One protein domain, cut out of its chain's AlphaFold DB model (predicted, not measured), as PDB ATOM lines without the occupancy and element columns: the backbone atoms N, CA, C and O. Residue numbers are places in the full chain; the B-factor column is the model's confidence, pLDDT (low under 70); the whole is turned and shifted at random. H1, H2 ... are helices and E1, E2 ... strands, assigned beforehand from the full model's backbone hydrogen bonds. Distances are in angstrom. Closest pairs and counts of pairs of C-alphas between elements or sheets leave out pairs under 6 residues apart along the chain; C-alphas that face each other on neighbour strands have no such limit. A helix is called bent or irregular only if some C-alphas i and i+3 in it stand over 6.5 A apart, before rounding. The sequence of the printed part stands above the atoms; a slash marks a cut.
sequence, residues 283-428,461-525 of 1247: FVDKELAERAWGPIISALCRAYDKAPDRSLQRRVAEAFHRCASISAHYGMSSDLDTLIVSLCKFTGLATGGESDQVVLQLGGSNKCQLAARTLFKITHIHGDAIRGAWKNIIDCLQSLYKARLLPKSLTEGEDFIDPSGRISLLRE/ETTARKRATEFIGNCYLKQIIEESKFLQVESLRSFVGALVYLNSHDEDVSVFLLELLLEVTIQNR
ATOM      1  N   PHE A 283     111.266 103.608 103.475       72.00
ATOM      2  CA  PHE A 283     112.451 103.439 104.314       72.00
ATOM      3  C   PHE A 283     113.123 102.052 104.222       72.00
ATOM      4  O   PHE A 283     114.298 101.928 104.561       72.00
ATOM      5  N   VAL A 284     112.404 101.015 103.772       78.25
ATOM      6  CA  VAL A 284     112.931  99.639 103.624       78.25
ATOM      7  C   VAL A 284     112.864  99.103 102.193       78.25
ATOM      8  O   VAL A 284     113.320  97.988 101.940       78.25
ATOM      9  N   ASP A 285     112.288  99.856 101.254       84.94
ATOM     10  CA  ASP A 285     111.960  99.348  99.919       84.94
ATOM     11  C   ASP A 285     113.195  98.933  99.106       84.94
ATOM     12  O   ASP A 285     113.136  97.925  98.401       84.94
ATOM     13  N   LYS A 286     114.331  99.636  99.236       85.00
ATOM     14  CA  LYS A 286     115.575  99.257  98.547       85.00
ATOM     15  C   LYS A 286     116.145  97.946  99.095       85.00
ATOM     16  O   LYS A 286     116.349  96.998  98.343       85.00
ATOM     17  N   GLU A 287     116.360  97.861 100.404       82.12
ATOM     18  CA  GLU A 287     116.910  96.675 101.066       82.12
ATOM     19  C   GLU A 287     115.981  95.452 100.949       82.12
ATOM     20  O   GLU A 287     116.460  94.314 100.965       82.12
ATOM     21  N   LEU A 288     114.667  95.670 100.818       85.00
ATOM     22  CA  LEU A 288     113.686  94.630 100.512       85.00
ATOM     23  C   LEU A 288     113.771  94.189  99.043       85.00
ATOM     24  O   LEU A 288     113.776  92.984  98.782       85.00
ATOM     25  N   ALA A 289     113.887  95.129  98.097       86.56
ATOM     26  CA  ALA A 289     114.066  94.825  96.679       86.56
ATOM     27  C   ALA A 289     115.324  93.971  96.454       86.56
ATOM     28  O   ALA A 289     115.212  92.850  95.960       86.56
ATOM     29  N   GLU A 290     116.488  94.435  96.926       85.81
ATOM     30  CA  GLU A 290     117.790  93.742  96.849       85.81
ATOM     31  C   GLU A 290     117.780  92.311  97.419       85.81
ATOM     32  O   GLU A 290     118.646  91.500  97.090       85.81
ATOM     33  N   ARG A 291     116.836  91.987  98.313       85.06
ATOM     34  CA  ARG A 291     116.727  90.665  98.953       85.06
ATOM     35  C   ARG A 291     115.662  89.771  98.331       85.06
ATOM     36  O   ARG A 291     115.813  88.553  98.370       85.06
ATOM     37  N   ALA A 292     114.603  90.348  97.768       86.94
ATOM     38  CA  ALA A 292     113.474  89.604  97.218       86.94
ATOM     39  C   ALA A 292     113.517  89.445  95.686       86.94
ATOM     40  O   ALA A 292     112.758  88.637  95.148       86.94
ATOM     41  N   TRP A 293     114.377  90.181  94.970       88.50
ATOM     42  CA  TRP A 293     114.289  90.300  93.509       88.50
ATOM     43  C   TRP A 293     114.453  88.995  92.735       88.50
ATOM     44  O   TRP A 293     113.617  88.699  91.887       88.50
ATOM     45  N   GLY A 294     115.473  88.186  93.039       87.25
ATOM     46  CA  GLY A 294     115.686  86.890  92.383       87.25
ATOM     47  C   GLY A 294     114.457  85.966  92.484       87.25
ATOM     48  O   GLY A 294     113.927  85.548  91.450       87.25
ATOM     49  N   PRO A 295     113.940  85.699  93.701       91.06
ATOM     50  CA  PRO A 295     112.679  84.985  93.899       91.06
ATOM     51  C   PRO A 295     111.470  85.622  93.194       91.06
ATOM     52  O   PRO A 295     110.691  84.900  92.573       91.06
ATOM     53  N   ILE A 296     111.319  86.954  93.238       92.12
ATOM     54  CA  ILE A 296     110.214  87.671  92.578       92.12
ATOM     55  C   ILE A 296     110.279  87.512  91.054       92.12
ATOM     56  O   ILE A 296     109.285  87.117  90.448       92.12
ATOM     57  N   ILE A 297     111.432  87.765  90.427       91.38
ATOM     58  CA  ILE A 297     111.624  87.596  88.980       91.38
ATOM     59  C   ILE A 297     111.369  86.137  88.598       91.38
ATOM     60  O   ILE A 297     110.604  85.892  87.673       91.38
ATOM     61  N   SER A 298     111.912  85.166  89.339       91.19
ATOM     62  CA  SER A 298     111.676  83.738  89.082       91.19
ATOM     63  C   SER A 298     110.182  83.373  89.135       91.19
ATOM     64  O   SER A 298     109.658  82.741  88.211       91.19
ATOM     65  N   ALA A 299     109.460  83.848  90.155       92.31
ATOM     66  CA  ALA A 299     108.018  83.649  90.291       92.31
ATOM     67  C   ALA A 299     107.223  84.315  89.153       92.31
ATOM     68  O   ALA A 299     106.339  83.681  88.572       92.31
ATOM     69  N   LEU A 300     107.559  85.555  88.781       93.75
ATOM     70  CA  LEU A 300     106.940  86.263  87.657       93.75
ATOM     71  C   LEU A 300     107.241  85.575  86.318       93.75
ATOM     72  O   LEU A 300     106.334  85.396  85.515       93.75
ATOM     73  N   CYS A 301     108.466  85.110  86.076       93.75
ATOM     74  CA  CYS A 301     108.824  84.349  84.879       93.75
ATOM     75  C   CYS A 301     108.059  83.019  84.802       93.75
ATOM     76  O   CYS A 301     107.532  82.673  83.744       93.75
ATOM     77  N   ARG A 302     107.910  82.298  85.922       91.69
ATOM     78  CA  ARG A 302     107.094  81.076  85.984       91.69
ATOM     79  C   ARG A 302     105.608  81.364  85.747       91.69
ATOM     80  O   ARG A 302     104.960  80.604  85.025       91.69
ATOM     81  N   ALA A 303     105.089  82.458  86.303       91.50
ATOM     82  CA  ALA A 303     103.723  82.918  86.077       91.50
ATOM     83  C   ALA A 303     103.495  83.346  84.619       91.50
ATOM     84  O   ALA A 303     102.489  82.963  84.035       91.50
ATOM     85  N   TYR A 304     104.438  84.062  83.997       93.38
ATOM     86  CA  TYR A 304     104.379  84.433  82.579       93.38
ATOM     87  C   TYR A 304     104.382  83.200  81.677       93.38
ATOM     88  O   TYR A 304     103.649  83.137  80.687       93.38
ATOM     89  N   ASP A 305     105.197  82.197  82.019       90.25
ATOM     90  CA  ASP A 305     105.292  80.997  81.209       90.25
ATOM     91  C   ASP A 305     104.011  80.154  81.254       90.25
ATOM     92  O   ASP A 305     103.519  79.731  80.203       90.25
ATOM     93  N   LYS A 306     103.470  79.934  82.459       88.88
ATOM     94  CA  LYS A 306     102.318  79.053  82.715       88.88
ATOM     95  C   LYS A 306     100.974  79.781  82.837       88.88
ATOM     96  O   LYS A 306      99.989  79.154  83.220       88.88
ATOM     97  N   ALA A 307     100.908  81.072  82.509       87.50
ATOM     98  CA  ALA A 307      99.663  81.836  82.536       87.50
ATOM     99  C   ALA A 307      98.612  81.213  81.592       87.50
ATOM    100  O   ALA A 307      98.881  81.105  80.390       87.50
ATOM    101  N   PRO A 308      97.417  80.847  82.098       82.06
ATOM    102  CA  PRO A 308      96.396  80.161  81.307       82.06
ATOM    103  C   PRO A 308      95.700  81.088  80.303       82.06
ATOM    104  O   PRO A 308      95.061  80.610  79.369       82.06
ATOM    105  N   ASP A 309      95.795  82.407  80.491       86.88
ATOM    106  CA  ASP A 309      95.014  83.390  79.753       86.88
ATOM    107  C   ASP A 309      95.793  84.692  79.451       86.88
ATOM    108  O   ASP A 309      96.837  85.002  80.036       86.88
ATOM    109  N   ARG A 310      95.256  85.498  78.526       88.06
ATOM    110  CA  ARG A 310      95.884  86.750  78.067       88.06
ATOM    111  C   ARG A 310      95.711  87.921  79.048       88.06
ATOM    112  O   ARG A 310      96.326  88.966  78.841       88.06
ATOM    113  N   SER A 311      94.866  87.832  80.078       89.75
ATOM    114  CA  SER A 311      94.806  88.834  81.152       89.75
ATOM    115  C   SER A 311      95.950  88.645  82.144       89.75
ATOM    116  O   SER A 311      96.679  89.611  82.371       89.75
ATOM    117  N   LEU A 312      96.218  87.425  82.627       90.06
ATOM    118  CA  LEU A 312      97.334  87.197  83.544       90.06
ATOM    119  C   LEU A 312      98.684  87.490  82.883       90.06
ATOM    120  O   LEU A 312      99.513  88.166  83.487       90.06
ATOM    121  N   GLN A 313      98.875  87.104  81.614       91.44
ATOM    122  CA  GLN A 313     100.077  87.475  80.846       91.44
ATOM    123  C   GLN A 313     100.304  88.997  80.817       91.44
ATOM    124  O   GLN A 313     101.437  89.448  80.962       91.44
ATOM    125  N   ARG A 314      99.238  89.805  80.693       93.88
ATOM    126  CA  ARG A 314      99.329  91.275  80.755       93.88
ATOM    127  C   ARG A 314      99.619  91.791  82.166       93.88
ATOM    128  O   ARG A 314     100.421  92.707  82.287       93.88
ATOM    129  N   ARG A 315      99.027  91.203  83.214       93.75
ATOM    130  CA  ARG A 315      99.325  91.562  84.617       93.75
ATOM    131  C   ARG A 315     100.793  91.297  84.969       93.75
ATOM    132  O   ARG A 315     101.423  92.129  85.609       93.75
ATOM    133  N   VAL A 316     101.347  90.175  84.507       95.31
ATOM    134  CA  VAL A 316     102.763  89.830  84.705       95.31
ATOM    135  C   VAL A 316     103.690  90.710  83.854       95.31
ATOM    136  O   VAL A 316     104.700  91.182  84.364       95.31
ATOM    137  N   ALA A 317     103.335  91.000  82.597       94.62
ATOM    138  CA  ALA A 317     104.085  91.942  81.756       94.62
ATOM    139  C   ALA A 317     104.139  93.359  82.358       94.62
ATOM    140  O   ALA A 317     105.187  94.000  82.362       94.62
ATOM    141  N   GLU A 318     103.026  93.820  82.927       94.81
ATOM    142  CA  GLU A 318     102.974  95.067  83.683       94.81
ATOM    143  C   GLU A 318     103.843  94.988  84.947       94.81
ATOM    144  O   GLU A 318     104.653  95.878  85.176       94.81
ATOM    145  N   ALA A 319     103.785  93.898  85.720       95.06
ATOM    146  CA  ALA A 319     104.668  93.708  86.876       95.06
ATOM    147  C   ALA A 319     106.164  93.770  86.505       95.06
ATOM    148  O   ALA A 319     106.936  94.373  87.246       95.06
ATOM    149  N   PHE A 320     106.574  93.253  85.339       96.00
ATOM    150  CA  PHE A 320     107.941  93.429  84.833       96.00
ATOM    151  C   PHE A 320     108.297  94.909  84.577       96.00
ATOM    152  O   PHE A 320     109.406  95.322  84.915       96.00
ATOM    153  N   HIS A 321     107.383  95.740  84.056       95.00
ATOM    154  CA  HIS A 321     107.617  97.193  83.949       95.00
ATOM    155  C   HIS A 321     107.805  97.865  85.315       95.00
ATOM    156  O   HIS A 321     108.648  98.756  85.454       95.00
ATOM    157  N   ARG A 322     107.043  97.435  86.327       94.25
ATOM    158  CA  ARG A 322     107.136  97.979  87.690       94.25
ATOM    159  C   ARG A 322     108.449  97.578  88.354       94.25
ATOM    160  O   ARG A 322     109.146  98.445  88.872       94.25
ATOM    161  N   CYS A 323     108.852  96.309  88.230       94.50
ATOM    162  CA  CYS A 323     110.174  95.846  88.653       94.50
ATOM    163  C   CYS A 323     111.292  96.651  87.975       94.50
ATOM    164  O   CYS A 323     112.139  97.202  88.670       94.50
ATOM    165  N   ALA A 324     111.267  96.807  86.647       95.19
ATOM    166  CA  ALA A 324     112.283  97.593  85.943       95.19
ATOM    167  C   ALA A 324     112.370  99.044  86.457       95.19
ATOM    168  O   ALA A 324     113.466  99.567  86.640       95.19
ATOM    169  N   SER A 325     111.222  99.658  86.765       93.88
ATOM    170  CA  SER A 325     111.147 101.021  87.306       93.88
ATOM    171  C   SER A 325     111.720 101.144  88.722       93.88
ATOM    172  O   SER A 325     112.386 102.131  89.023       93.88
ATOM    173  N   ILE A 326     111.503 100.143  89.580       93.06
ATOM    174  CA  ILE A 326     112.071 100.096  90.937       93.06
ATOM    175  C   ILE A 326     113.587  99.848  90.879       93.06
ATOM    176  O   ILE A 326     114.349 100.540  91.552       93.06
ATOM    177  N   SER A 327     114.041  98.910  90.036       93.75
ATOM    178  CA  SER A 327     115.470  98.629  89.853       93.75
ATOM    179  C   SER A 327     116.231  99.840  89.311       93.75
ATOM    180  O   SER A 327     117.307 100.146  89.819       93.75
ATOM    181  N   ALA A 328     115.663 100.562  88.339       92.69
ATOM    182  CA  ALA A 328     116.245 101.798  87.823       92.69
ATOM    183  C   ALA A 328     116.320 102.891  88.905       92.69
ATOM    184  O   ALA A 328     117.391 103.454  89.121       92.69
ATOM    185  N   HIS A 329     115.227 103.132  89.643       91.44
ATOM    186  CA  HIS A 329     115.178 104.148  90.702       91.44
ATOM    187  C   HIS A 329     116.220 103.919  91.810       91.44
ATOM    188  O   HIS A 329     116.867 104.864  92.257       91.44
ATOM    189  N   TYR A 330     116.430 102.669  92.235       90.50
ATOM    190  CA  TYR A 330     117.394 102.342  93.289       90.50
ATOM    191  C   TYR A 330     118.819 102.040  92.792       90.50
ATOM    192  O   TYR A 330     119.681 101.710  93.612       90.50
ATOM    193  N   GLY A 331     119.095 102.157  91.487       90.00
ATOM    194  CA  GLY A 331     120.414 101.884  90.899       90.00
ATOM    195  C   GLY A 331     120.801 100.397  90.856       90.00
ATOM    196  O   GLY A 331     121.979 100.064  90.765       90.00
ATOM    197  N   MET A 332     119.827  99.487  90.927       91.69
ATOM    198  CA  MET A 332     120.024  98.031  90.936       91.69
ATOM    199  C   MET A 332     120.225  97.490  89.506       91.69
ATOM    200  O   MET A 332     119.384  96.766  88.970       91.69
ATOM    201  N   SER A 333     121.330  97.874  88.858       93.25
ATOM    202  CA  SER A 333     121.591  97.535  87.443       93.25
ATOM    203  C   SER A 333     121.677  96.020  87.195       93.25
ATOM    204  O   SER A 333     121.110  95.533  86.225       93.25
ATOM    205  N   SER A 334     122.299  95.258  88.105       92.25
ATOM    206  CA  SER A 334     122.394  93.784  88.067       92.25
ATOM    207  C   SER A 334     121.036  93.083  87.984       92.25
ATOM    208  O   SER A 334     120.855  92.075  87.296       92.25
ATOM    209  N   ASP A 335     120.068  93.632  88.701       91.50
ATOM    210  CA  ASP A 335     118.727  93.097  88.871       91.50
ATOM    211  C   ASP A 335     117.828  93.458  87.684       91.50
ATOM    212  O   ASP A 335     117.046  92.628  87.213       91.50
ATOM    213  N   LEU A 336     118.007  94.668  87.142       95.06
ATOM    214  CA  LEU A 336     117.429  95.080  85.866       95.06
ATOM    215  C   LEU A 336     117.990  94.245  84.703       95.06
ATOM    216  O   LEU A 336     117.216  93.741  83.890       95.06
ATOM    217  N   ASP A 337     119.307  94.035  84.653       95.19
ATOM    218  CA  ASP A 337     119.957  93.181  83.656       95.19
ATOM    219  C   ASP A 337     119.404  91.741  83.726       95.19
ATOM    220  O   ASP A 337     119.023  91.164  82.708       95.19
ATOM    221  N   THR A 338     119.261  91.180  84.932       93.69
ATOM    222  CA  THR A 338     118.691  89.836  85.164       93.69
ATOM    223  C   THR A 338     117.227  89.724  84.711       93.69
ATOM    224  O   THR A 338     116.821  88.708  84.128       93.69
ATOM    225  N   LEU A 339     116.427  90.771  84.927       95.00
ATOM    226  CA  LEU A 339     115.067  90.873  84.397       95.00
ATOM    227  C   LEU A 339     115.061  90.919  82.859       95.00
ATOM    228  O   LEU A 339     114.284  90.199  82.230       95.00
ATOM    229  N   ILE A 340     115.940  91.715  82.247       95.69
ATOM    230  CA  ILE A 340     116.045  91.860  80.787       95.69
ATOM    231  C   ILE A 340     116.477  90.541  80.137       95.69
ATOM    232  O   ILE A 340     115.791  90.062  79.237       95.69
ATOM    233  N   VAL A 341     117.518  89.878  80.654       93.88
ATOM    234  CA  VAL A 341     117.948  88.527  80.236       93.88
ATOM    235  C   VAL A 341     116.793  87.520  80.303       93.88
ATOM    236  O   VAL A 341     116.658  86.651  79.437       93.88
ATOM    237  N   SER A 342     115.935  87.631  81.319       93.00
ATOM    238  CA  SER A 342     114.767  86.759  81.479       93.00
ATOM    239  C   SER A 342     113.654  87.081  80.474       93.00
ATOM    240  O   SER A 342     113.048  86.165  79.919       93.00
ATOM    241  N   LEU A 343     113.420  88.362  80.175       94.25
ATOM    242  CA  LEU A 343     112.487  88.804  79.134       94.25
ATOM    243  C   LEU A 343     112.948  88.396  77.730       94.25
ATOM    244  O   LEU A 343     112.128  87.892  76.962       94.25
ATOM    245  N   CYS A 344     114.241  88.531  77.413       93.62
ATOM    246  CA  CYS A 344     114.829  88.124  76.133       93.62
ATOM    247  C   CYS A 344     114.483  86.664  75.789       93.62
ATOM    248  O   CYS A 344     114.047  86.388  74.669       93.62
ATOM    249  N   LYS A 345     114.541  85.748  76.767       90.12
ATOM    250  CA  LYS A 345     114.147  84.331  76.606       90.12
ATOM    251  C   LYS A 345     112.672  84.146  76.218       90.12
ATOM    252  O   LYS A 345     112.355  83.236  75.460       90.12
ATOM    253  N   PHE A 346     111.765  85.009  76.685       91.50
ATOM    254  CA  PHE A 346     110.335  84.937  76.346       91.50
ATOM    255  C   PHE A 346     109.969  85.572  74.998       91.50
ATOM    256  O   PHE A 346     108.861  85.348  74.509       91.50
ATOM    257  N   THR A 347     110.866  86.348  74.382       91.38
ATOM    258  CA  THR A 347     110.612  86.970  73.069       91.38
ATOM    259  C   THR A 347     110.661  85.985  71.899       91.38
ATOM    260  O   THR A 347     110.069  86.261  70.860       91.38
ATOM    261  N   GLY A 348     111.375  84.862  72.048       85.62
ATOM    262  CA  GLY A 348     111.749  83.968  70.943       85.62
ATOM    263  C   GLY A 348     112.937  84.455  70.096       85.62
ATOM    264  O   GLY A 348     113.424  83.711  69.251       85.62
ATOM    265  N   LEU A 349     113.436  85.677  70.327       86.50
ATOM    266  CA  LEU A 349     114.539  86.282  69.566       86.50
ATOM    267  C   LEU A 349     115.921  85.843  70.074       86.50
ATOM    268  O   LEU A 349     116.845  85.696  69.283       86.50
ATOM    269  N   ALA A 350     116.068  85.621  71.384       75.81
ATOM    270  CA  ALA A 350     117.341  85.231  72.004       75.81
ATOM    271  C   ALA A 350     117.666  83.727  71.880       75.81
ATOM    272  O   ALA A 350     118.756  83.289  72.237       75.81
ATOM    273  N   THR A 351     116.727  82.918  71.386       63.28
ATOM    274  CA  THR A 351     117.006  81.552  70.926       63.28
ATOM    275  C   THR A 351     117.559  81.608  69.508       63.28
ATOM    276  O   THR A 351     116.821  81.966  68.594       63.28
ATOM    277  N   GLY A 352     118.827  81.224  69.325       54.94
ATOM    278  CA  GLY A 352     119.515  81.166  68.026       54.94
ATOM    279  C   GLY A 352     119.026  80.035  67.113       54.94
ATOM    280  O   GLY A 352     119.805  79.164  66.740       54.94
ATOM    281  N   GLY A 353     117.728  80.019  66.816       62.50
ATOM    282  CA  GLY A 353     117.118  79.159  65.806       62.50
ATOM    283  C   GLY A 353     117.116  79.806  64.420       62.50
ATOM    284  O   GLY A 353     117.461  80.975  64.257       62.50
ATOM    285  N   GLU A 354     116.687  79.033  63.425       76.75
ATOM    286  CA  GLU A 354     116.571  79.473  62.029       76.75
ATOM    287  C   GLU A 354     115.700  80.731  61.870       76.75
ATOM    288  O   GLU A 354     114.698  80.906  62.572       76.75
ATOM    289  N   SER A 355     116.013  81.569  60.876       81.38
ATOM    290  CA  SER A 355     115.274  82.809  60.581       81.38
ATOM    291  C   SER A 355     113.760  82.595  60.432       81.38
ATOM    292  O   SER A 355     112.964  83.395  60.927       81.38
ATOM    293  N   ASP A 356     113.342  81.485  59.817       82.94
ATOM    294  CA  ASP A 356     111.925  81.129  59.675       82.94
ATOM    295  C   ASP A 356     111.263  80.791  61.021       82.94
ATOM    296  O   ASP A 356     110.082  81.078  61.229       82.94
ATOM    297  N   GLN A 357     112.015  80.239  61.979       85.81
ATOM    298  CA  GLN A 357     111.510  79.963  63.322       85.81
ATOM    299  C   GLN A 357     111.252  81.265  64.091       85.81
ATOM    300  O   GLN A 357     110.217  81.380  64.749       85.81
ATOM    301  N   VAL A 358     112.132  82.265  63.958       87.56
ATOM    302  CA  VAL A 358     111.940  83.613  64.526       87.56
ATOM    303  C   VAL A 358     110.676  84.267  63.951       87.56
ATOM    304  O   VAL A 358     109.833  84.763  64.703       87.56
ATOM    305  N   VAL A 359     110.492  84.195  62.627       88.25
ATOM    306  CA  VAL A 359     109.293  84.689  61.924       88.25
ATOM    307  C   VAL A 359     108.014  84.004  62.424       88.25
ATOM    308  O   VAL A 359     107.030  84.684  62.729       88.25
ATOM    309  N   LEU A 360     108.012  82.674  62.539       87.38
ATOM    310  CA  LEU A 360     106.843  81.907  62.981       87.38
ATOM    311  C   LEU A 360     106.519  82.134  64.465       87.38
ATOM    312  O   LEU A 360     105.345  82.288  64.810       87.38
ATOM    313  N   GLN A 361     107.527  82.206  65.342       87.44
ATOM    314  CA  GLN A 361     107.315  82.498  66.760       87.44
ATOM    315  C   GLN A 361     106.759  83.913  66.958       87.44
ATOM    316  O   GLN A 361     105.716  84.070  67.592       87.44
ATOM    317  N   LEU A 362     107.391  84.942  66.381       89.00
ATOM    318  CA  LEU A 362     106.960  86.327  66.586       89.00
ATOM    319  C   LEU A 362     105.649  86.655  65.850       89.00
ATOM    320  O   LEU A 362     104.816  87.390  66.376       89.00
ATOM    321  N   GLY A 363     105.423  86.091  64.661       86.75
ATOM    322  CA  GLY A 363     104.188  86.282  63.890       86.75
ATOM    323  C   GLY A 363     102.988  85.467  64.396       86.75
ATOM    324  O   GLY A 363     101.838  85.867  64.185       86.75
ATOM    325  N   GLY A 364     103.241  84.334  65.063       85.19
ATOM    326  CA  GLY A 364     102.215  83.426  65.589       85.19
ATOM    327  C   GLY A 364     101.884  83.607  67.076       85.19
ATOM    328  O   GLY A 364     100.734  83.410  67.475       85.19
ATOM    329  N   SER A 365     102.852  83.994  67.915       89.00
ATOM    330  CA  SER A 365     102.699  84.004  69.375       89.00
ATOM    331  C   SER A 365     102.455  85.399  69.954       89.00
ATOM    332  O   SER A 365     103.365  86.210  70.136       89.00
ATOM    333  N   ASN A 366     101.216  85.627  70.398       89.31
ATOM    334  CA  ASN A 366     100.835  86.794  71.205       89.31
ATOM    335  C   ASN A 366     101.669  86.936  72.500       89.31
ATOM    336  O   ASN A 366     101.839  88.051  72.991       89.31
ATOM    337  N   LYS A 367     102.184  85.826  73.053       91.06
ATOM    338  CA  LYS A 367     103.047  85.798  74.251       91.06
ATOM    339  C   LYS A 367     104.457  86.310  73.930       91.06
ATOM    340  O   LYS A 367     105.001  87.094  74.706       91.06
ATOM    341  N   CYS A 368     105.009  85.941  72.772       92.19
ATOM    342  CA  CYS A 368     106.308  86.427  72.295       92.19
ATOM    343  C   CYS A 368     106.254  87.921  71.946       92.19
ATOM    344  O   CYS A 368     107.093  88.689  72.410       92.19
ATOM    345  N   GLN A 369     105.205  88.361  71.239       93.19
ATOM    346  CA  GLN A 369     104.954  89.783  70.958       93.19
ATOM    347  C   GLN A 369     104.804  90.614  72.242       93.19
ATOM    348  O   GLN A 369     105.389  91.688  72.369       93.19
ATOM    349  N   LEU A 370     104.047  90.121  73.230       93.94
ATOM    350  CA  LEU A 370     103.896  90.824  74.506       93.94
ATOM    351  C   LEU A 370     105.231  90.919  75.261       93.94
ATOM    352  O   LEU A 370     105.539  91.993  75.776       93.94
ATOM    353  N   ALA A 371     106.045  89.860  75.270       94.88
ATOM    354  CA  ALA A 371     107.373  89.876  75.882       94.88
ATOM    355  C   ALA A 371     108.317  90.861  75.174       94.88
ATOM    356  O   ALA A 371     108.907  91.709  75.836       94.88
ATOM    357  N   ALA A 372     108.396  90.824  73.839       94.81
ATOM    358  CA  ALA A 372     109.245  91.720  73.049       94.81
ATOM    359  C   ALA A 372     108.846  93.195  73.219       94.81
ATOM    360  O   ALA A 372     109.697  94.051  73.444       94.81
ATOM    361  N   ARG A 373     107.543  93.501  73.221       95.06
ATOM    362  CA  ARG A 373     107.049  94.862  73.480       95.06
ATOM    363  C   ARG A 373     107.345  95.324  74.912       95.06
ATOM    364  O   ARG A 373     107.597  96.506  75.125       95.06
ATOM    365  N   THR A 374     107.321  94.408  75.883       96.00
ATOM    366  CA  THR A 374     107.681  94.699  77.283       96.00
ATOM    367  C   THR A 374     109.176  95.000  77.401       96.00
ATOM    368  O   THR A 374     109.535  96.018  77.985       96.00
ATOM    369  N   LEU A 375     110.021  94.171  76.774       96.31
ATOM    370  CA  LEU A 375     111.472  94.337  76.669       96.31
ATOM    371  C   LEU A 375     111.843  95.701  76.071       96.31
ATOM    372  O   LEU A 375     112.449  96.511  76.762       96.31
ATOM    373  N   PHE A 376     111.422  95.996  74.838       95.44
ATOM    374  CA  PHE A 376     111.822  97.239  74.169       95.44
ATOM    375  C   PHE A 376     111.272  98.492  74.869       95.44
ATOM    376  O   PHE A 376     111.976  99.491  74.964       95.44
ATOM    377  N   LYS A 377     110.065  98.446  75.454       95.25
ATOM    378  CA  LYS A 377     109.554  99.556  76.282       95.25
ATOM    379  C   LYS A 377     110.338  99.730  77.595       95.25
ATOM    380  O   LYS A 377     110.454 100.857  78.063       95.25
ATOM    381  N   ILE A 378     110.893  98.666  78.185       95.81
ATOM    382  CA  ILE A 378     111.848  98.798  79.302       95.81
ATOM    383  C   ILE A 378     113.150  99.437  78.808       95.81
ATOM    384  O   ILE A 378     113.644 100.343  79.467       95.81
ATOM    385  N   THR A 379     113.658  99.038  77.638       95.31
ATOM    386  CA  THR A 379     114.865  99.624  77.034       95.31
ATOM    387  C   THR A 379     114.724 101.126  76.768       95.31
ATOM    388  O   THR A 379     115.614 101.878  77.146       95.31
ATOM    389  N   HIS A 380     113.601 101.570  76.192       93.94
ATOM    390  CA  HIS A 380     113.320 102.996  75.953       93.94
ATOM    391  C   HIS A 380     113.239 103.812  77.255       93.94
ATOM    392  O   HIS A 380     113.810 104.889  77.347       93.94
ATOM    393  N   ILE A 381     112.534 103.313  78.280       92.62
ATOM    394  CA  ILE A 381     112.277 104.094  79.508       92.62
ATOM    395  C   ILE A 381     113.471 104.059  80.479       92.62
ATOM    396  O   ILE A 381     113.750 105.057  81.138       92.62
ATOM    397  N   HIS A 382     114.161 102.919  80.583       94.69
ATOM    398  CA  HIS A 382     115.157 102.638  81.629       94.69
ATOM    399  C   HIS A 382     116.552 102.315  81.080       94.69
ATOM    400  O   HIS A 382     117.384 101.781  81.812       94.69
ATOM    401  N   GLY A 383     116.834 102.641  79.812       93.25
ATOM    402  CA  GLY A 383     118.121 102.376  79.154       93.25
ATOM    403  C   GLY A 383     119.340 102.878  79.935       93.25
ATOM    404  O   GLY A 383     120.382 102.226  79.965       93.25
ATOM    405  N   ASP A 384     119.197 103.987  80.658       94.00
ATOM    406  CA  ASP A 384     120.265 104.555  81.483       94.00
ATOM    407  C   ASP A 384     120.675 103.677  82.686       94.00
ATOM    408  O   ASP A 384     121.800 103.762  83.177       94.00
ATOM    409  N   ALA A 385     119.810 102.760  83.126       94.56
ATOM    410  CA  ALA A 385     120.088 101.814  84.210       94.56
ATOM    411  C   ALA A 385     120.591 100.435  83.722       94.56
ATOM    412  O   ALA A 385     121.006  99.616  84.540       94.56
ATOM    413  N   ILE A 386     120.569 100.159  82.413       95.81
ATOM    414  CA  ILE A 386     121.024  98.880  81.827       95.81
ATOM    415  C   ILE A 386     122.557  98.840  81.786       95.81
ATOM    416  O   ILE A 386     123.194  99.847  81.471       95.81
ATOM    417  N   ARG A 387     123.176  97.690  82.082       94.62
ATOM    418  CA  ARG A 387     124.632  97.507  81.950       94.62
ATOM    419  C   ARG A 387     124.942  96.278  81.099       94.62
ATOM    420  O   ARG A 387     125.094  96.406  79.885       94.62
ATOM    421  N   GLY A 388     125.006  95.090  81.692       92.12
ATOM    422  CA  GLY A 388     125.384  93.858  80.998       92.12
ATOM    423  C   GLY A 388     124.355  93.382  79.968       92.12
ATOM    424  O   GLY A 388     124.728  92.826  78.934       92.12
ATOM    425  N   ALA A 389     123.062  93.634  80.197       95.06
ATOM    426  CA  ALA A 389     122.000  93.113  79.339       95.06
ATOM    427  C   ALA A 389     121.820  93.884  78.020       95.06
ATOM    428  O   ALA A 389     121.048  93.443  77.166       95.06
ATOM    429  N   TRP A 390     122.579  94.967  77.791       95.50
ATOM    430  CA  TRP A 390     122.693  95.583  76.464       95.50
ATOM    431  C   TRP A 390     123.094  94.558  75.401       95.50
ATOM    432  O   TRP A 390     122.501  94.543  74.324       95.50
ATOM    433  N   LYS A 391     124.004  93.628  75.729       92.94
ATOM    434  CA  LYS A 391     124.376  92.514  74.842       92.94
ATOM    435  C   LYS A 391     123.156  91.704  74.408       92.94
ATOM    436  O   LYS A 391     122.967  91.484  73.221       92.94
ATOM    437  N   ASN A 392     122.270  91.354  75.339       93.56
ATOM    438  CA  ASN A 392     121.076  90.561  75.040       93.56
ATOM    439  C   ASN A 392     119.980  91.329  74.296       93.56
ATOM    440  O   ASN A 392     119.095  90.709  73.705       93.56
ATOM    441  N   ILE A 393     120.043  92.661  74.295       94.44
ATOM    442  CA  ILE A 393     119.225  93.513  73.429       94.44
ATOM    443  C   ILE A 393     119.814  93.523  72.009       94.44
ATOM    444  O   ILE A 393     119.055  93.342  71.056       94.44
ATOM    445  N   ILE A 394     121.141  93.631  71.852       93.38
ATOM    446  CA  ILE A 394     121.807  93.503  70.543       93.38
ATOM    447  C   ILE A 394     121.613  92.096  69.949       93.38
ATOM    448  O   ILE A 394     121.242  92.005  68.780       93.38
ATOM    449  N   ASP A 395     121.730  91.021  70.741       91.12
ATOM    450  CA  ASP A 395     121.424  89.640  70.322       91.12
ATOM    451  C   ASP A 395     120.007  89.561  69.698       91.12
ATOM    452  O   ASP A 395     119.796  88.965  68.641       91.12
ATOM    453  N   CYS A 396     119.019  90.225  70.315       92.62
ATOM    454  CA  CYS A 396     117.649  90.276  69.796       92.62
ATOM    455  C   CYS A 396     117.533  91.091  68.493       92.62
ATOM    456  O   CYS A 396     116.773  90.701  67.605       92.62
ATOM    457  N   LEU A 397     118.270  92.200  68.353       93.00
ATOM    458  CA  LEU A 397     118.322  92.979  67.107       93.00
ATOM    459  C   LEU A 397     118.990  92.185  65.972       93.00
ATOM    460  O   LEU A 397     118.484  92.192  64.852       93.00
ATOM    461  N   GLN A 398     120.060  91.443  66.266       91.00
ATOM    462  CA  GLN A 398     120.741  90.556  65.322       91.00
ATOM    463  C   GLN A 398     119.804  89.449  64.812       91.00
ATOM    464  O   GLN A 398     119.728  89.217  63.605       91.00
ATOM    465  N   SER A 399     119.025  88.809  65.692       91.44
ATOM    466  CA  SER A 399     118.008  87.827  65.281       91.44
ATOM    467  C   SER A 399     116.909  88.442  64.407       91.44
ATOM    468  O   SER A 399     116.474  87.820  63.436       91.44
ATOM    469  N   LEU A 400     116.477  89.677  64.686       92.44
ATOM    470  CA  LEU A 400     115.508  90.395  63.845       92.44
ATOM    471  C   LEU A 400     116.084  90.795  62.476       92.44
ATOM    472  O   LEU A 400     115.352  90.778  61.482       92.44
ATOM    473  N   TYR A 401     117.378  91.118  62.413       91.75
ATOM    474  CA  TYR A 401     118.102  91.371  61.167       91.75
ATOM    475  C   TYR A 401     118.184  90.099  60.311       91.75
ATOM    476  O   TYR A 401     117.721  90.100  59.169       91.75
ATOM    477  N   LYS A 402     118.639  88.975  60.889       88.88
ATOM    478  CA  LYS A 402     118.686  87.662  60.214       88.88
ATOM    479  C   LYS A 402     117.313  87.175  59.746       88.88
ATOM    480  O   LYS A 402     117.201  86.573  58.679       88.88
ATOM    481  N   ALA A 403     116.258  87.476  60.502       89.62
ATOM    482  CA  ALA A 403     114.872  87.184  60.133       89.62
ATOM    483  C   ALA A 403     114.292  88.116  59.044       89.62
ATOM    484  O   ALA A 403     113.161  87.901  58.605       89.62
ATOM    485  N   ARG A 404     115.039  89.147  58.609       91.25
ATOM    486  CA  ARG A 404     114.599  90.212  57.686       91.25
ATOM    487  C   ARG A 404     113.325  90.931  58.169       91.25
ATOM    488  O   ARG A 404     112.441  91.257  57.379       91.25
ATOM    489  N   LEU A 405     113.223  91.154  59.486       91.81
ATOM    490  CA  LEU A 405     112.061  91.765  60.152       91.81
ATOM    491  C   LEU A 405     112.262  93.232  60.567       91.81
ATOM    492  O   LEU A 405     111.283  93.892  60.916       91.81
ATOM    493  N   LEU A 406     113.499  93.739  60.557       92.94
ATOM    494  CA  LEU A 406     113.797  95.130  60.912       92.94
ATOM    495  C   LEU A 406     113.263  96.132  59.866       92.94
ATOM    496  O   LEU A 406     113.182  95.808  58.680       92.94
ATOM    497  N   PRO A 407     112.908  97.364  60.281       91.56
ATOM    498  CA  PRO A 407     112.497  98.418  59.360       91.56
ATOM    499  C   PRO A 407     113.687  98.947  58.550       91.56
ATOM    500  O   PRO A 407     114.805  99.019  59.057       91.56
ATOM    501  N   LYS A 408     113.412  99.442  57.334       89.12
ATOM    502  CA  LYS A 408     114.385 100.093  56.432       89.12
ATOM    503  C   LYS A 408     115.315 101.094  57.124       89.12
ATOM    504  O   LYS A 408     116.510 101.097  56.871       89.12
ATOM    505  N   SER A 409     114.799 101.873  58.074       89.19
ATOM    506  CA  SER A 409     115.566 102.852  58.858       89.19
ATOM    507  C   SER A 409     116.650 102.267  59.784       89.19
ATOM    508  O   SER A 409     117.330 103.040  60.452       89.19
ATOM    509  N   LEU A 410     116.763 100.936  59.869       91.50
ATOM    510  CA  LEU A 410     117.826 100.174  60.541       91.50
ATOM    511  C   LEU A 410     118.516  99.163  59.600       91.50
ATOM    512  O   LEU A 410     119.395  98.429  60.035       91.50
ATOM    513  N   THR A 411     118.121  99.096  58.325       92.44
ATOM    514  CA  THR A 411     118.710  98.201  57.310       92.44
ATOM    515  C   THR A 411     119.177  98.970  56.071       92.44
ATOM    516  O   THR A 411     119.302  98.386  54.997       92.44
ATOM    517  N   GLU A 412     119.407 100.276  56.206       92.62
ATOM    518  CA  GLU A 412     119.934 101.174  55.179       92.62
ATOM    519  C   GLU A 412     121.060 102.019  55.797       92.62
ATOM    520  O   GLU A 412     120.798 102.811  56.706       92.62
ATOM    521  N   GLY A 413     122.294 101.851  55.315       89.75
ATOM    522  CA  GLY A 413     123.440 102.699  55.675       89.75
ATOM    523  C   GLY A 413     123.558 103.895  54.726       89.75
ATOM    524  O   GLY A 413     123.079 103.820  53.595       89.75
ATOM    525  N   GLU A 414     124.182 104.999  55.148       91.00
ATOM    526  CA  GLU A 414     124.503 106.106  54.223       91.00
ATOM    527  C   GLU A 414     125.660 105.702  53.298       91.00
ATOM    528  O   GLU A 414     126.599 105.036  53.740       91.00
ATOM    529  N   ASP A 415     125.627 106.134  52.040       92.00
ATOM    530  CA  ASP A 415     126.663 105.838  51.049       92.00
ATOM    531  C   ASP A 415     127.089 107.075  50.239       92.00
ATOM    532  O   ASP A 415     126.341 108.047  50.138       92.00
ATOM    533  N   PHE A 416     128.307 107.048  49.686       91.38
ATOM    534  CA  PHE A 416     128.891 108.153  48.916       91.38
ATOM    535  C   PHE A 416     128.732 108.025  47.390       91.38
ATOM    536  O   PHE A 416     128.915 109.020  46.689       91.38
ATOM    537  N   ILE A 417     128.457 106.822  46.874       89.38
ATOM    538  CA  ILE A 417     128.387 106.517  45.437       89.38
ATOM    539  C   ILE A 417     126.934 106.307  44.996       89.38
ATOM    540  O   ILE A 417     126.571 106.743  43.902       89.38
ATOM    541  N   ASP A 418     126.105 105.656  45.819       87.56
ATOM    542  CA  ASP A 418     124.705 105.400  45.461       87.56
ATOM    543  C   ASP A 418     123.926 106.718  45.219       87.56
ATOM    544  O   ASP A 418     123.950 107.605  46.079       87.56
ATOM    545  N   PRO A 419     123.185 106.872  44.099       84.31
ATOM    546  CA  PRO A 419     122.447 108.103  43.787       84.31
ATOM    547  C   PRO A 419     121.360 108.509  44.798       84.31
ATOM    548  O   PRO A 419     120.916 109.658  44.781       84.31
ATOM    549  N   SER A 420     120.910 107.600  45.670       86.88
ATOM    550  CA  SER A 420     120.001 107.897  46.787       86.88
ATOM    551  C   SER A 420     120.725 108.320  48.075       86.88
ATOM    552  O   SER A 420     120.077 108.717  49.047       86.88
ATOM    553  N   GLY A 421     122.061 108.230  48.098       88.50
ATOM    554  CA  GLY A 421     122.907 108.436  49.273       88.50
ATOM    555  C   GLY A 421     122.779 107.332  50.327       88.50
ATOM    556  O   GLY A 421     123.152 107.551  51.484       88.50
ATOM    557  N   ARG A 422     122.193 106.177  49.978       90.56
ATOM    558  CA  ARG A 422     121.916 105.059  50.893       90.56
ATOM    559  C   ARG A 422     122.056 103.706  50.204       90.56
ATOM    560  O   ARG A 422     121.662 103.555  49.057       90.56
ATOM    561  N   ILE A 423     122.511 102.697  50.944       91.00
ATOM    562  CA  ILE A 423     122.588 101.305  50.478       91.00
ATOM    563  C   ILE A 423     121.828 100.361  51.420       91.00
ATOM    564  O   ILE A 423     121.890 100.502  52.642       91.00
ATOM    565  N   SER A 424     121.103  99.390  50.855       90.38
ATOM    566  CA  SER A 424     120.440  98.325  51.623       90.38
ATOM    567  C   SER A 424     121.480  97.385  52.222       90.38
ATOM    568  O   SER A 424     122.224  96.743  51.486       90.38
ATOM    569  N   LEU A 425     121.476  97.240  53.548       91.31
ATOM    570  CA  LEU A 425     122.378  96.320  54.246       91.31
ATOM    571  C   LEU A 425     122.014  94.851  53.980       91.31
ATOM    572  O   LEU A 425     122.885  93.984  53.934       91.31
ATOM    573  N   LEU A 426     120.722  94.587  53.750       87.31
ATOM    574  CA  LEU A 426     120.207  93.279  53.361       87.31
ATOM    575  C   LEU A 426     120.561  92.987  51.898       87.31
ATOM    576  O   LEU A 426     119.908  93.503  50.988       87.31
ATOM    577  N   ARG A 427     121.553  92.116  51.682       82.50
ATOM    578  CA  ARG A 427     121.900  91.587  50.355       82.50
ATOM    579  C   ARG A 427     120.871  90.550  49.885       82.50
ATOM    580  O   ARG A 427     120.319  89.773  50.676       82.50
ATOM    581  N   GLU A 428     120.586  90.516  48.585       68.62
ATOM    582  CA  GLU A 428     119.838  89.409  47.980       68.62
ATOM    583  C   GLU A 428     120.766  88.200  47.777       68.62
ATOM    584  O   GLU A 428     121.931  88.385  47.414       68.62
ATOM    585  N   GLU A 461     103.068  81.176  56.733       78.19
ATOM    586  CA  GLU A 461     104.398  81.750  56.961       78.19
ATOM    587  C   GLU A 461     104.470  83.189  56.430       78.19
ATOM    588  O   GLU A 461     104.902  84.087  57.148       78.19
ATOM    589  N   THR A 462     103.940  83.454  55.230       82.25
ATOM    590  CA  THR A 462     103.823  84.823  54.691       82.25
ATOM    591  C   THR A 462     102.890  85.689  55.547       82.25
ATOM    592  O   THR A 462     103.192  86.853  55.823       82.25
ATOM    593  N   THR A 463     101.802  85.102  56.058       86.81
ATOM    594  CA  THR A 463     100.895  85.750  57.022       86.81
ATOM    595  C   THR A 463     101.589  86.046  58.358       86.81
ATOM    596  O   THR A 463     101.421  87.138  58.906       86.81
ATOM    597  N   ALA A 464     102.390  85.110  58.881       86.50
ATOM    598  CA  ALA A 464     103.182  85.309  60.095       86.50
ATOM    599  C   ALA A 464     104.242  86.404  59.899       86.50
ATOM    600  O   ALA A 464     104.331  87.308  60.728       86.50
ATOM    601  N   ARG A 465     104.967  86.390  58.770       89.75
ATOM    602  CA  ARG A 465     105.971  87.403  58.414       89.75
ATOM    603  C   ARG A 465     105.362  88.800  58.356       89.75
ATOM    604  O   ARG A 465     105.869  89.689  59.031       89.75
ATOM    605  N   LYS A 466     104.213  88.981  57.686       90.25
ATOM    606  CA  LYS A 466     103.504  90.275  57.667       90.25
ATOM    607  C   LYS A 466     103.184  90.782  59.080       90.25
ATOM    608  O   LYS A 466     103.488  91.931  59.390       90.25
ATOM    609  N   ARG A 467     102.627  89.925  59.948       90.94
ATOM    610  CA  ARG A 467     102.319  90.277  61.350       90.94
ATOM    611  C   ARG A 467     103.570  90.608  62.164       90.94
ATOM    612  O   ARG A 467     103.526  91.514  62.988       90.94
ATOM    613  N   ALA A 468     104.666  89.883  61.949       92.12
ATOM    614  CA  ALA A 468     105.931  90.110  62.638       92.12
ATOM    615  C   ALA A 468     106.562  91.456  62.236       92.12
ATOM    616  O   ALA A 468     106.942  92.226  63.115       92.12
ATOM    617  N   THR A 469     106.597  91.787  60.940       91.31
ATOM    618  CA  THR A 469     107.084  93.088  60.445       91.31
ATOM    619  C   THR A 469     106.211  94.247  60.940       91.31
ATOM    620  O   THR A 469     106.735  95.250  61.419       91.31
ATOM    621  N   GLU A 470     104.881  94.101  60.897       91.44
ATOM    622  CA  GLU A 470     103.933  95.098  61.417       91.44
ATOM    623  C   GLU A 470     104.111  95.316  62.932       91.44
ATOM    624  O   GLU A 470     104.142  96.453  63.406       91.44
ATOM    625  N   PHE A 471     104.316  94.244  63.701       93.56
ATOM    626  CA  PHE A 471     104.617  94.321  65.130       93.56
ATOM    627  C   PHE A 471     105.961  95.019  65.422       93.56
ATOM    628  O   PHE A 471     106.023  95.874  66.306       93.56
ATOM    629  N   ILE A 472     107.025  94.699  64.676       93.00
ATOM    630  CA  ILE A 472     108.358  95.293  64.869       93.00
ATOM    631  C   ILE A 472     108.396  96.775  64.478       93.00
ATOM    632  O   ILE A 472     109.017  97.566  65.189       93.00
ATOM    633  N   GLY A 473     107.666  97.185  63.435       88.94
ATOM    634  CA  GLY A 473     107.485  98.605  63.109       88.94
ATOM    635  C   GLY A 473     106.907  99.412  64.282       88.94
ATOM    636  O   GLY A 473     107.369 100.513  64.565       88.94
ATOM    637  N   ASN A 474     105.980  98.818  65.039       90.81
ATOM    638  CA  ASN A 474     105.362  99.416  66.229       90.81
ATOM    639  C   ASN A 474     106.222  99.335  67.514       90.81
ATOM    640  O   ASN A 474     105.758  99.729  68.585       90.81
ATOM    641  N   CYS A 475     107.458  98.826  67.442       92.06
ATOM    642  CA  CYS A 475     108.387  98.763  68.579       92.06
ATOM    643  C   CYS A 475     109.388  99.938  68.623       92.06
ATOM    644  O   CYS A 475     110.163 100.035  69.576       92.06
ATOM    645  N   TYR A 476     109.368 100.828  67.620       90.88
ATOM    646  CA  TYR A 476     110.185 102.053  67.549       90.88
ATOM    647  C   TYR A 476     111.694 101.819  67.738       90.88
ATOM    648  O   TYR A 476     112.397 102.656  68.289       90.88
ATOM    649  N   LEU A 477     112.224 100.681  67.271       93.62
ATOM    650  CA  LEU A 477     113.596 100.237  67.576       93.62
ATOM    651  C   LEU A 477     114.691 101.261  67.225       93.62
ATOM    652  O   LEU A 477     115.714 101.311  67.902       93.62
ATOM    653  N   LYS A 478     114.470 102.111  66.211       92.62
ATOM    654  CA  LYS A 478     115.406 103.183  65.835       92.62
ATOM    655  C   LYS A 478     115.574 104.241  66.936       92.62
ATOM    656  O   LYS A 478     116.669 104.765  67.108       92.62
ATOM    657  N   GLN A 479     114.526 104.498  67.719       92.94
ATOM    658  CA  GLN A 479     114.544 105.472  68.809       92.94
ATOM    659  C   GLN A 479     115.527 105.067  69.923       92.94
ATOM    660  O   GLN A 479     116.156 105.946  70.493       92.94
ATOM    661  N   ILE A 480     115.787 103.767  70.139       92.69
ATOM    662  CA  ILE A 480     116.832 103.291  71.075       92.69
ATOM    663  C   ILE A 480     118.217 103.835  70.671       92.69
ATOM    664  O   ILE A 480     119.031 104.192  71.519       92.69
ATOM    665  N   ILE A 481     118.476 103.926  69.362       94.50
ATOM    666  CA  ILE A 481     119.732 104.447  68.811       94.50
ATOM    667  C   ILE A 481     119.762 105.979  68.913       94.50
ATOM    668  O   ILE A 481     120.749 106.556  69.369       94.50
ATOM    669  N   GLU A 482     118.666 106.646  68.546       93.06
ATOM    670  CA  GLU A 482     118.548 108.111  68.567       93.06
ATOM    671  C   GLU A 482     118.515 108.698  69.989       93.06
ATOM    672  O   GLU A 482     118.932 109.839  70.186       93.06
ATOM    673  N   GLU A 483     118.049 107.949  70.988       91.94
ATOM    674  CA  GLU A 483     118.030 108.344  72.402       91.94
ATOM    675  C   GLU A 483     119.312 107.966  73.156       91.94
ATOM    676  O   GLU A 483     119.484 108.395  74.296       91.94
ATOM    677  N   SER A 484     120.264 107.268  72.518       95.31
ATOM    678  CA  SER A 484     121.557 106.907  73.129       95.31
ATOM    679  C   SER A 484     122.328 108.111  73.694       95.31
ATOM    680  O   SER A 484     123.006 107.982  74.710       95.31
ATOM    681  N   LYS A 485     122.147 109.300  73.103       93.62
ATOM    682  CA  LYS A 485     122.667 110.594  73.581       93.62
ATOM    683  C   LYS A 485     122.233 110.990  74.997       93.62
ATOM    684  O   LYS A 485     122.925 111.763  75.656       93.62
ATOM    685  N   PHE A 486     121.103 110.465  75.476       93.94
ATOM    686  CA  PHE A 486     120.589 110.707  76.828       93.94
ATOM    687  C   PHE A 486     121.130 109.714  77.874       93.94
ATOM    688  O   PHE A 486     120.871 109.897  79.059       93.94
ATOM    689  N   LEU A 487     121.878 108.680  77.471       95.12
ATOM    690  CA  LEU A 487     122.486 107.717  78.395       95.12
ATOM    691  C   LEU A 487     123.659 108.354  79.153       95.12
ATOM    692  O   LEU A 487     124.480 109.053  78.559       95.12
ATOM    693  N   GLN A 488     123.817 108.059  80.441       94.19
ATOM    694  CA  GLN A 488     125.030 108.360  81.205       94.19
ATOM    695  C   GLN A 488     126.223 107.562  80.664       94.19
ATOM    696  O   GLN A 488     126.078 106.604  79.898       94.19
ATOM    697  N   VAL A 489     127.434 107.986  81.025       95.12
ATOM    698  CA  VAL A 489     128.678 107.498  80.412       95.12
ATOM    699  C   VAL A 489     128.856 105.986  80.615       95.12
ATOM    700  O   VAL A 489     129.329 105.290  79.720       95.12
ATOM    701  N   GLU A 490     128.403 105.458  81.747       93.88
ATOM    702  CA  GLU A 490     128.494 104.053  82.142       93.88
ATOM    703  C   GLU A 490     127.540 103.174  81.323       93.88
ATOM    704  O   GLU A 490     127.932 102.092  80.879       93.88
ATOM    705  N   SER A 491     126.305 103.637  81.072       95.31
ATOM    706  CA  SER A 491     125.367 102.920  80.195       95.31
ATOM    707  C   SER A 491     125.814 103.005  78.735       95.31
ATOM    708  O   SER A 491     125.888 101.981  78.061       95.31
ATOM    709  N   LEU A 492     126.227 104.190  78.269       96.88
ATOM    710  CA  LEU A 492     126.721 104.395  76.905       96.88
ATOM    711  C   LEU A 492     127.951 103.521  76.595       96.88
ATOM    712  O   LEU A 492     127.991 102.867  75.555       96.88
ATOM    713  N   ARG A 493     128.929 103.443  77.510       95.81
ATOM    714  CA  ARG A 493     130.085 102.531  77.388       95.81
ATOM    715  C   ARG A 493     129.665 101.064  77.380       95.81
ATOM    716  O   ARG A 493     130.222 100.290  76.608       95.81
ATOM    717  N   SER A 494     128.675 100.686  78.191       95.56
ATOM    718  CA  SER A 494     128.136  99.318  78.207       95.56
ATOM    719  C   SER A 494     127.429  98.967  76.889       95.56
ATOM    720  O   SER A 494     127.593  97.863  76.374       95.56
ATOM    721  N   PHE A 495     126.701  99.919  76.302       96.62
ATOM    722  CA  PHE A 495     125.989  99.773  75.032       96.62
ATOM    723  C   PHE A 495     126.941  99.700  73.826       96.62
ATOM    724  O   PHE A 495     126.831  98.790  73.006       96.62
ATOM    725  N   VAL A 496     127.939 100.588  73.762       96.75
ATOM    726  CA  VAL A 496     129.017 100.533  72.756       96.75
ATOM    727  C   VAL A 496     129.839  99.247  72.902       96.75
ATOM    728  O   VAL A 496     130.107  98.575  71.909       96.75
ATOM    729  N   GLY A 497     130.168  98.844  74.132       95.25
ATOM    730  CA  GLY A 497     130.837  97.571  74.406       95.25
ATOM    731  C   GLY A 497     130.020  96.354  73.961       95.25
ATOM    732  O   GLY A 497     130.589  95.401  73.438       95.25
ATOM    733  N   ALA A 498     128.692  96.389  74.098       94.25
ATOM    734  CA  ALA A 498     127.800  95.330  73.623       94.25
ATOM    735  C   ALA A 498     127.762  95.209  72.087       94.25
ATOM    736  O   ALA A 498     127.733  94.089  71.579       94.25
ATOM    737  N   LEU A 499     127.803  96.333  71.362       93.88
ATOM    738  CA  LEU A 499     127.922  96.351  69.897       93.88
ATOM    739  C   LEU A 499     129.276  95.784  69.433       93.88
ATOM    740  O   LEU A 499     129.317  94.965  68.521       93.88
ATOM    741  N   VAL A 500     130.365  96.169  70.107       91.56
ATOM    742  CA  VAL A 500     131.751  95.780  69.777       91.56
ATOM    743  C   VAL A 500     132.101  94.339  70.184       91.56
ATOM    744  O   VAL A 500     132.964  93.720  69.565       91.56
ATOM    745  N   TYR A 501     131.442  93.772  71.200       81.50
ATOM    746  CA  TYR A 501     131.707  92.404  71.676       81.50
ATOM    747  C   TYR A 501     131.383  91.329  70.620       81.50
ATOM    748  O   TYR A 501     132.011  90.269  70.586       81.50
ATOM    749  N   LEU A 502     130.360  91.555  69.792       65.00
ATOM    750  CA  LEU A 502     129.740  90.533  68.945       65.00
ATOM    751  C   LEU A 502     130.443  90.374  67.585       65.00
ATOM    752  O   LEU A 502     129.822  90.500  66.531       65.00
ATOM    753  N   ASN A 503     131.730  90.015  67.616       60.62
ATOM    754  CA  ASN A 503     132.461  89.548  66.434       60.62
ATOM    755  C   ASN A 503     131.782  88.292  65.862       60.62
ATOM    756  O   ASN A 503     131.929  87.190  66.394       60.62
ATOM    757  N   SER A 504     131.020  88.459  64.784       62.62
ATOM    758  CA  SER A 504     130.324  87.370  64.106       62.62
ATOM    759  C   SER A 504     131.147  86.883  62.916       62.62
ATOM    760  O   SER A 504     131.643  87.694  62.145       62.62
ATOM    761  N   HIS A 505     131.212  85.569  62.683       69.50
ATOM    762  CA  HIS A 505     131.760  84.988  61.439       69.50
ATOM    763  C   HIS A 505     130.862  85.236  60.201       69.50
ATOM    764  O   HIS A 505     130.940  84.526  59.204       69.50
ATOM    765  N   ASP A 506     129.953  86.201  60.299       84.81
ATOM    766  CA  ASP A 506     128.883  86.516  59.367       84.81
ATOM    767  C   ASP A 506     129.097  87.964  58.903       84.81
ATOM    768  O   ASP A 506     129.031  88.908  59.700       84.81
ATOM    769  N   GLU A 507     129.424  88.129  57.616       89.00
ATOM    770  CA  GLU A 507     129.754  89.428  57.016       89.00
ATOM    771  C   GLU A 507     128.558  90.395  57.095       89.00
ATOM    772  O   GLU A 507     128.732  91.564  57.441       89.00
ATOM    773  N   ASP A 508     127.336  89.899  56.855       89.56
ATOM    774  CA  ASP A 508     126.116  90.716  56.860       89.56
ATOM    775  C   ASP A 508     125.786  91.225  58.268       89.56
ATOM    776  O   ASP A 508     125.340  92.363  58.425       89.56
ATOM    777  N   VAL A 509     126.004  90.398  59.298       90.31
ATOM    778  CA  VAL A 509     125.861  90.813  60.704       90.31
ATOM    779  C   VAL A 509     126.909  91.849  61.078       90.31
ATOM    780  O   VAL A 509     126.574  92.838  61.724       90.31
ATOM    781  N   SER A 510     128.164  91.623  60.697       92.25
ATOM    782  CA  SER A 510     129.275  92.504  61.069       92.25
ATOM    783  C   SER A 510     129.078  93.906  60.484       92.25
ATOM    784  O   SER A 510     129.256  94.898  61.186       92.25
ATOM    785  N   VAL A 511     128.583  93.991  59.242       93.75
ATOM    786  CA  VAL A 511     128.142  95.247  58.616       93.75
ATOM    787  C   VAL A 511     126.956  95.886  59.352       93.75
ATOM    788  O   VAL A 511     126.956  97.095  59.576       93.75
ATOM    789  N   PHE A 512     125.949  95.109  59.759       94.38
ATOM    790  CA  PHE A 512     124.795  95.638  60.496       94.38
ATOM    791  C   PHE A 512     125.178  96.215  61.869       94.38
ATOM    792  O   PHE A 512     124.753  97.317  62.213       94.38
ATOM    793  N   LEU A 513     126.011  95.508  62.638       94.50
ATOM    794  CA  LEU A 513     126.494  95.975  63.942       94.50
ATOM    795  C   LEU A 513     127.402  97.205  63.809       94.50
ATOM    796  O   LEU A 513     127.286  98.132  64.613       94.50
ATOM    797  N   LEU A 514     128.235  97.253  62.764       95.06
ATOM    798  CA  LEU A 514     129.019  98.430  62.401       95.06
ATOM    799  C   LEU A 514     128.120  99.649  62.138       95.06
ATOM    800  O   LEU A 514     128.348 100.699  62.726       95.06
ATOM    801  N   GLU A 515     127.079  99.535  61.312       95.25
ATOM    802  CA  GLU A 515     126.183 100.666  61.013       95.25
ATOM    803  C   GLU A 515     125.428 101.172  62.257       95.25
ATOM    804  O   GLU A 515     125.278 102.385  62.432       95.25
ATOM    805  N   LEU A 516     125.042 100.283  63.182       95.62
ATOM    806  CA  LEU A 516     124.522 100.693  64.494       95.62
ATOM    807  C   LEU A 516     125.579 101.438  65.328       95.62
ATOM    808  O   LEU A 516     125.272 102.475  65.916       95.62
ATOM    809  N   LEU A 517     126.819 100.942  65.372       96.69
ATOM    810  CA  LEU A 517     127.929 101.563  66.101       96.69
ATOM    811  C   LEU A 517     128.274 102.958  65.553       96.69
ATOM    812  O   LEU A 517     128.506 103.883  66.336       96.69
ATOM    813  N   LEU A 518     128.263 103.126  64.228       96.31
ATOM    814  CA  LEU A 518     128.466 104.411  63.556       96.31
ATOM    815  C   LEU A 518     127.382 105.419  63.965       96.31
ATOM    816  O   LEU A 518     127.714 106.526  64.390       96.31
ATOM    817  N   GLU A 519     126.103 105.036  63.908       95.94
ATOM    818  CA  GLU A 519     124.992 105.921  64.285       95.94
ATOM    819  C   GLU A 519     125.037 106.287  65.782       95.94
ATOM    820  O   GLU A 519     124.951 107.470  66.111       95.94
ATOM    821  N   VAL A 520     125.268 105.329  66.694       96.81
ATOM    822  CA  VAL A 520     125.442 105.618  68.138       96.81
ATOM    823  C   VAL A 520     126.598 106.597  68.371       96.81
ATOM    824  O   VAL A 520     126.458 107.543  69.148       96.81
ATOM    825  N   THR A 521     127.722 106.418  67.674       96.62
ATOM    826  CA  THR A 521     128.890 107.308  67.791       96.62
ATOM    827  C   THR A 521     128.566 108.725  67.299       96.62
ATOM    828  O   THR A 521     128.924 109.700  67.958       96.62
ATOM    829  N   ILE A 522     127.829 108.862  66.189       94.69
ATOM    830  CA  ILE A 522     127.413 110.160  65.627       94.69
ATOM    831  C   ILE A 522     126.392 110.873  66.530       94.69
ATOM    832  O   ILE A 522     126.477 112.093  66.699       94.69
ATOM    833  N   GLN A 523     125.458 110.141  67.152       95.44
ATOM    834  CA  GLN A 523     124.485 110.708  68.099       95.44
ATOM    835  C   GLN A 523     125.139 111.221  69.399       95.44
ATOM    836  O   GLN A 523     124.557 112.081  70.051       95.44
ATOM    837  N   ASN A 524     126.345 110.746  69.747       94.94
ATOM    838  CA  ASN A 524     127.103 111.108  70.960       94.94
ATOM    839  C   ASN A 524     128.365 111.950  70.663       94.94
ATOM    840  O   ASN A 524     129.325 111.952  71.439       94.94
ATOM    841  N   ARG A 525     128.392 112.645  69.517       91.94
ATOM    842  CA  ARG A 525     129.548 113.411  69.002       91.94
ATOM    843  C   ARG A 525     130.142 114.437  69.978       91.94
ATOM    844  O   ARG A 525     131.341 114.670  69.950       91.94
TER     845      ARG A 525
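Overview. This is residues 283 to 428 and 461 to 525 of the 1247 residues of the protein "Golgi-specific brefeldin A-resistance guanine nucleotide exchange factor 1" of Apis cerana (UniProt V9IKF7). Helices fill a thick slab: H1, H2, H3 and H5 stand side by side as a bundle in one half, H6, H8, H9 and H10 make the other half, and a small hairpin, E1 and E2, lies past H10 at the end far from H1. H5 and H6 lie in the middle, where the halves join, and H4 and H7 cross each other at one edge. The printed part has 211 residues with ten named helices and two named strands, in the order H1 to H6, E1, E2, H7 to H10; E1 and E2 form an antiparallel sheet in the order E1 - E2, and the class is mostly helix. The whole is compact, with a radius of gyration of the C-alphas of 17.6 A, and spans 60 by 42 by 28 A.

Arrangement. E1, residues 412 to 414, and E2, residues 422 to 424, form a hairpin, antiparallel at 150 degrees; N 413 and O 423 are within hydrogen-bond range at 3.0 A, N 423 and O 413 at 2.9 A. The closest C-alphas of E1 and H10, residues 507 to 523, are those of Gly 413 and Glu 515, 6.3 A apart. H9, residues 489 to 501, forms a helical hairpin with H10, opposite ways at a shallow tilt of 18 degrees; their closest C-alphas, of Leu 499 and Leu 513, are 6.1 A apart. H8, residues 477 to 482, touches residues 516 to 523 of H10 at a steep tilt of 44 degrees, closest at the C-alphas of Ile 481 and Val 520, 5.9 A. H6, residues 390 to 402, touches H9 at a steep tilt of 42 degrees, closest at the C-alphas of Lys 391 and Ala 498, 4.6 A. The hub is H5, residues 366 to 385, which touches five helices and is near H6. H2, residues 310 to 329, touches H5 the same way at a shallow tilt of 11 degrees, closest at the C-alphas of Ala 328 and Ala 385, 5.3 A. H3, residues 333 to 347, touches H5 opposite ways at a shallow tilt of 23 degrees, closest at the C-alphas of Thr 347 and Cys 368, 4.4 A. H1, residues 285 to 306, forms a helical hairpin with H2, closest at the C-alphas of Tyr 304 and Gln 313, 5.5 A. H1, H2, H3 and H5 are a bundle, up and down, each running against the one before it in the chain. H4, residues 355 to 364, touches H5 only at the corner, closest at the C-alphas of Leu 362 and Cys 368, 5.7 A. H7, residues 461 to 473, touches H4 about perpendicular at 78 degrees, closest at the C-alphas of Gly 363 and Ala 464, 4.0 A. Helix packing is mostly aligned, only just: of 12 pairs of helices that touch, those that touch only at the corner or only at their ends left out, 8 are at a shallow tilt. Every O i to N i+4 pair is within hydrogen-bond range in H4, H6, H7, H9 and H10; the counts are 15 of 18 in H1, 15 of 16 in H2, 9 of 11 in H3, 14 of 16 in H5 and 1 of 2 in H8.

Along the chain. H1 begins at C-alpha 285, (111.960, 99.348, 99.919), and is 28.3 A long; it is irregular, with C-alphas 291 and 294 7.6 A apart and a kink of 63 degrees near residue 292. H2 is 28.9 A long and H3 20.9 A. H5 is 27.7 A long and irregular, with C-alphas 381 and 384 8.2 A apart and a kink of 48 degrees near residue 379. E1 begins at C-alpha 412, (119.934, 101.174, 55.179). H10, 24.6 A long, ends at C-alpha 523, (124.485, 110.708, 68.099).

Size, cuts and confidence. The two C-alphas farthest apart, of Phe 283 and Pro 419, are 61.5 A apart. Residues 429 to 460 are not printed, and C-alphas 428 and 461 are 19.4 A apart across the cut. Of the links that are printed whole, none is long. Mean pLDDT of the printed part is 90.2; residues 351 to 353, 428 and 502 to 505 are under 70.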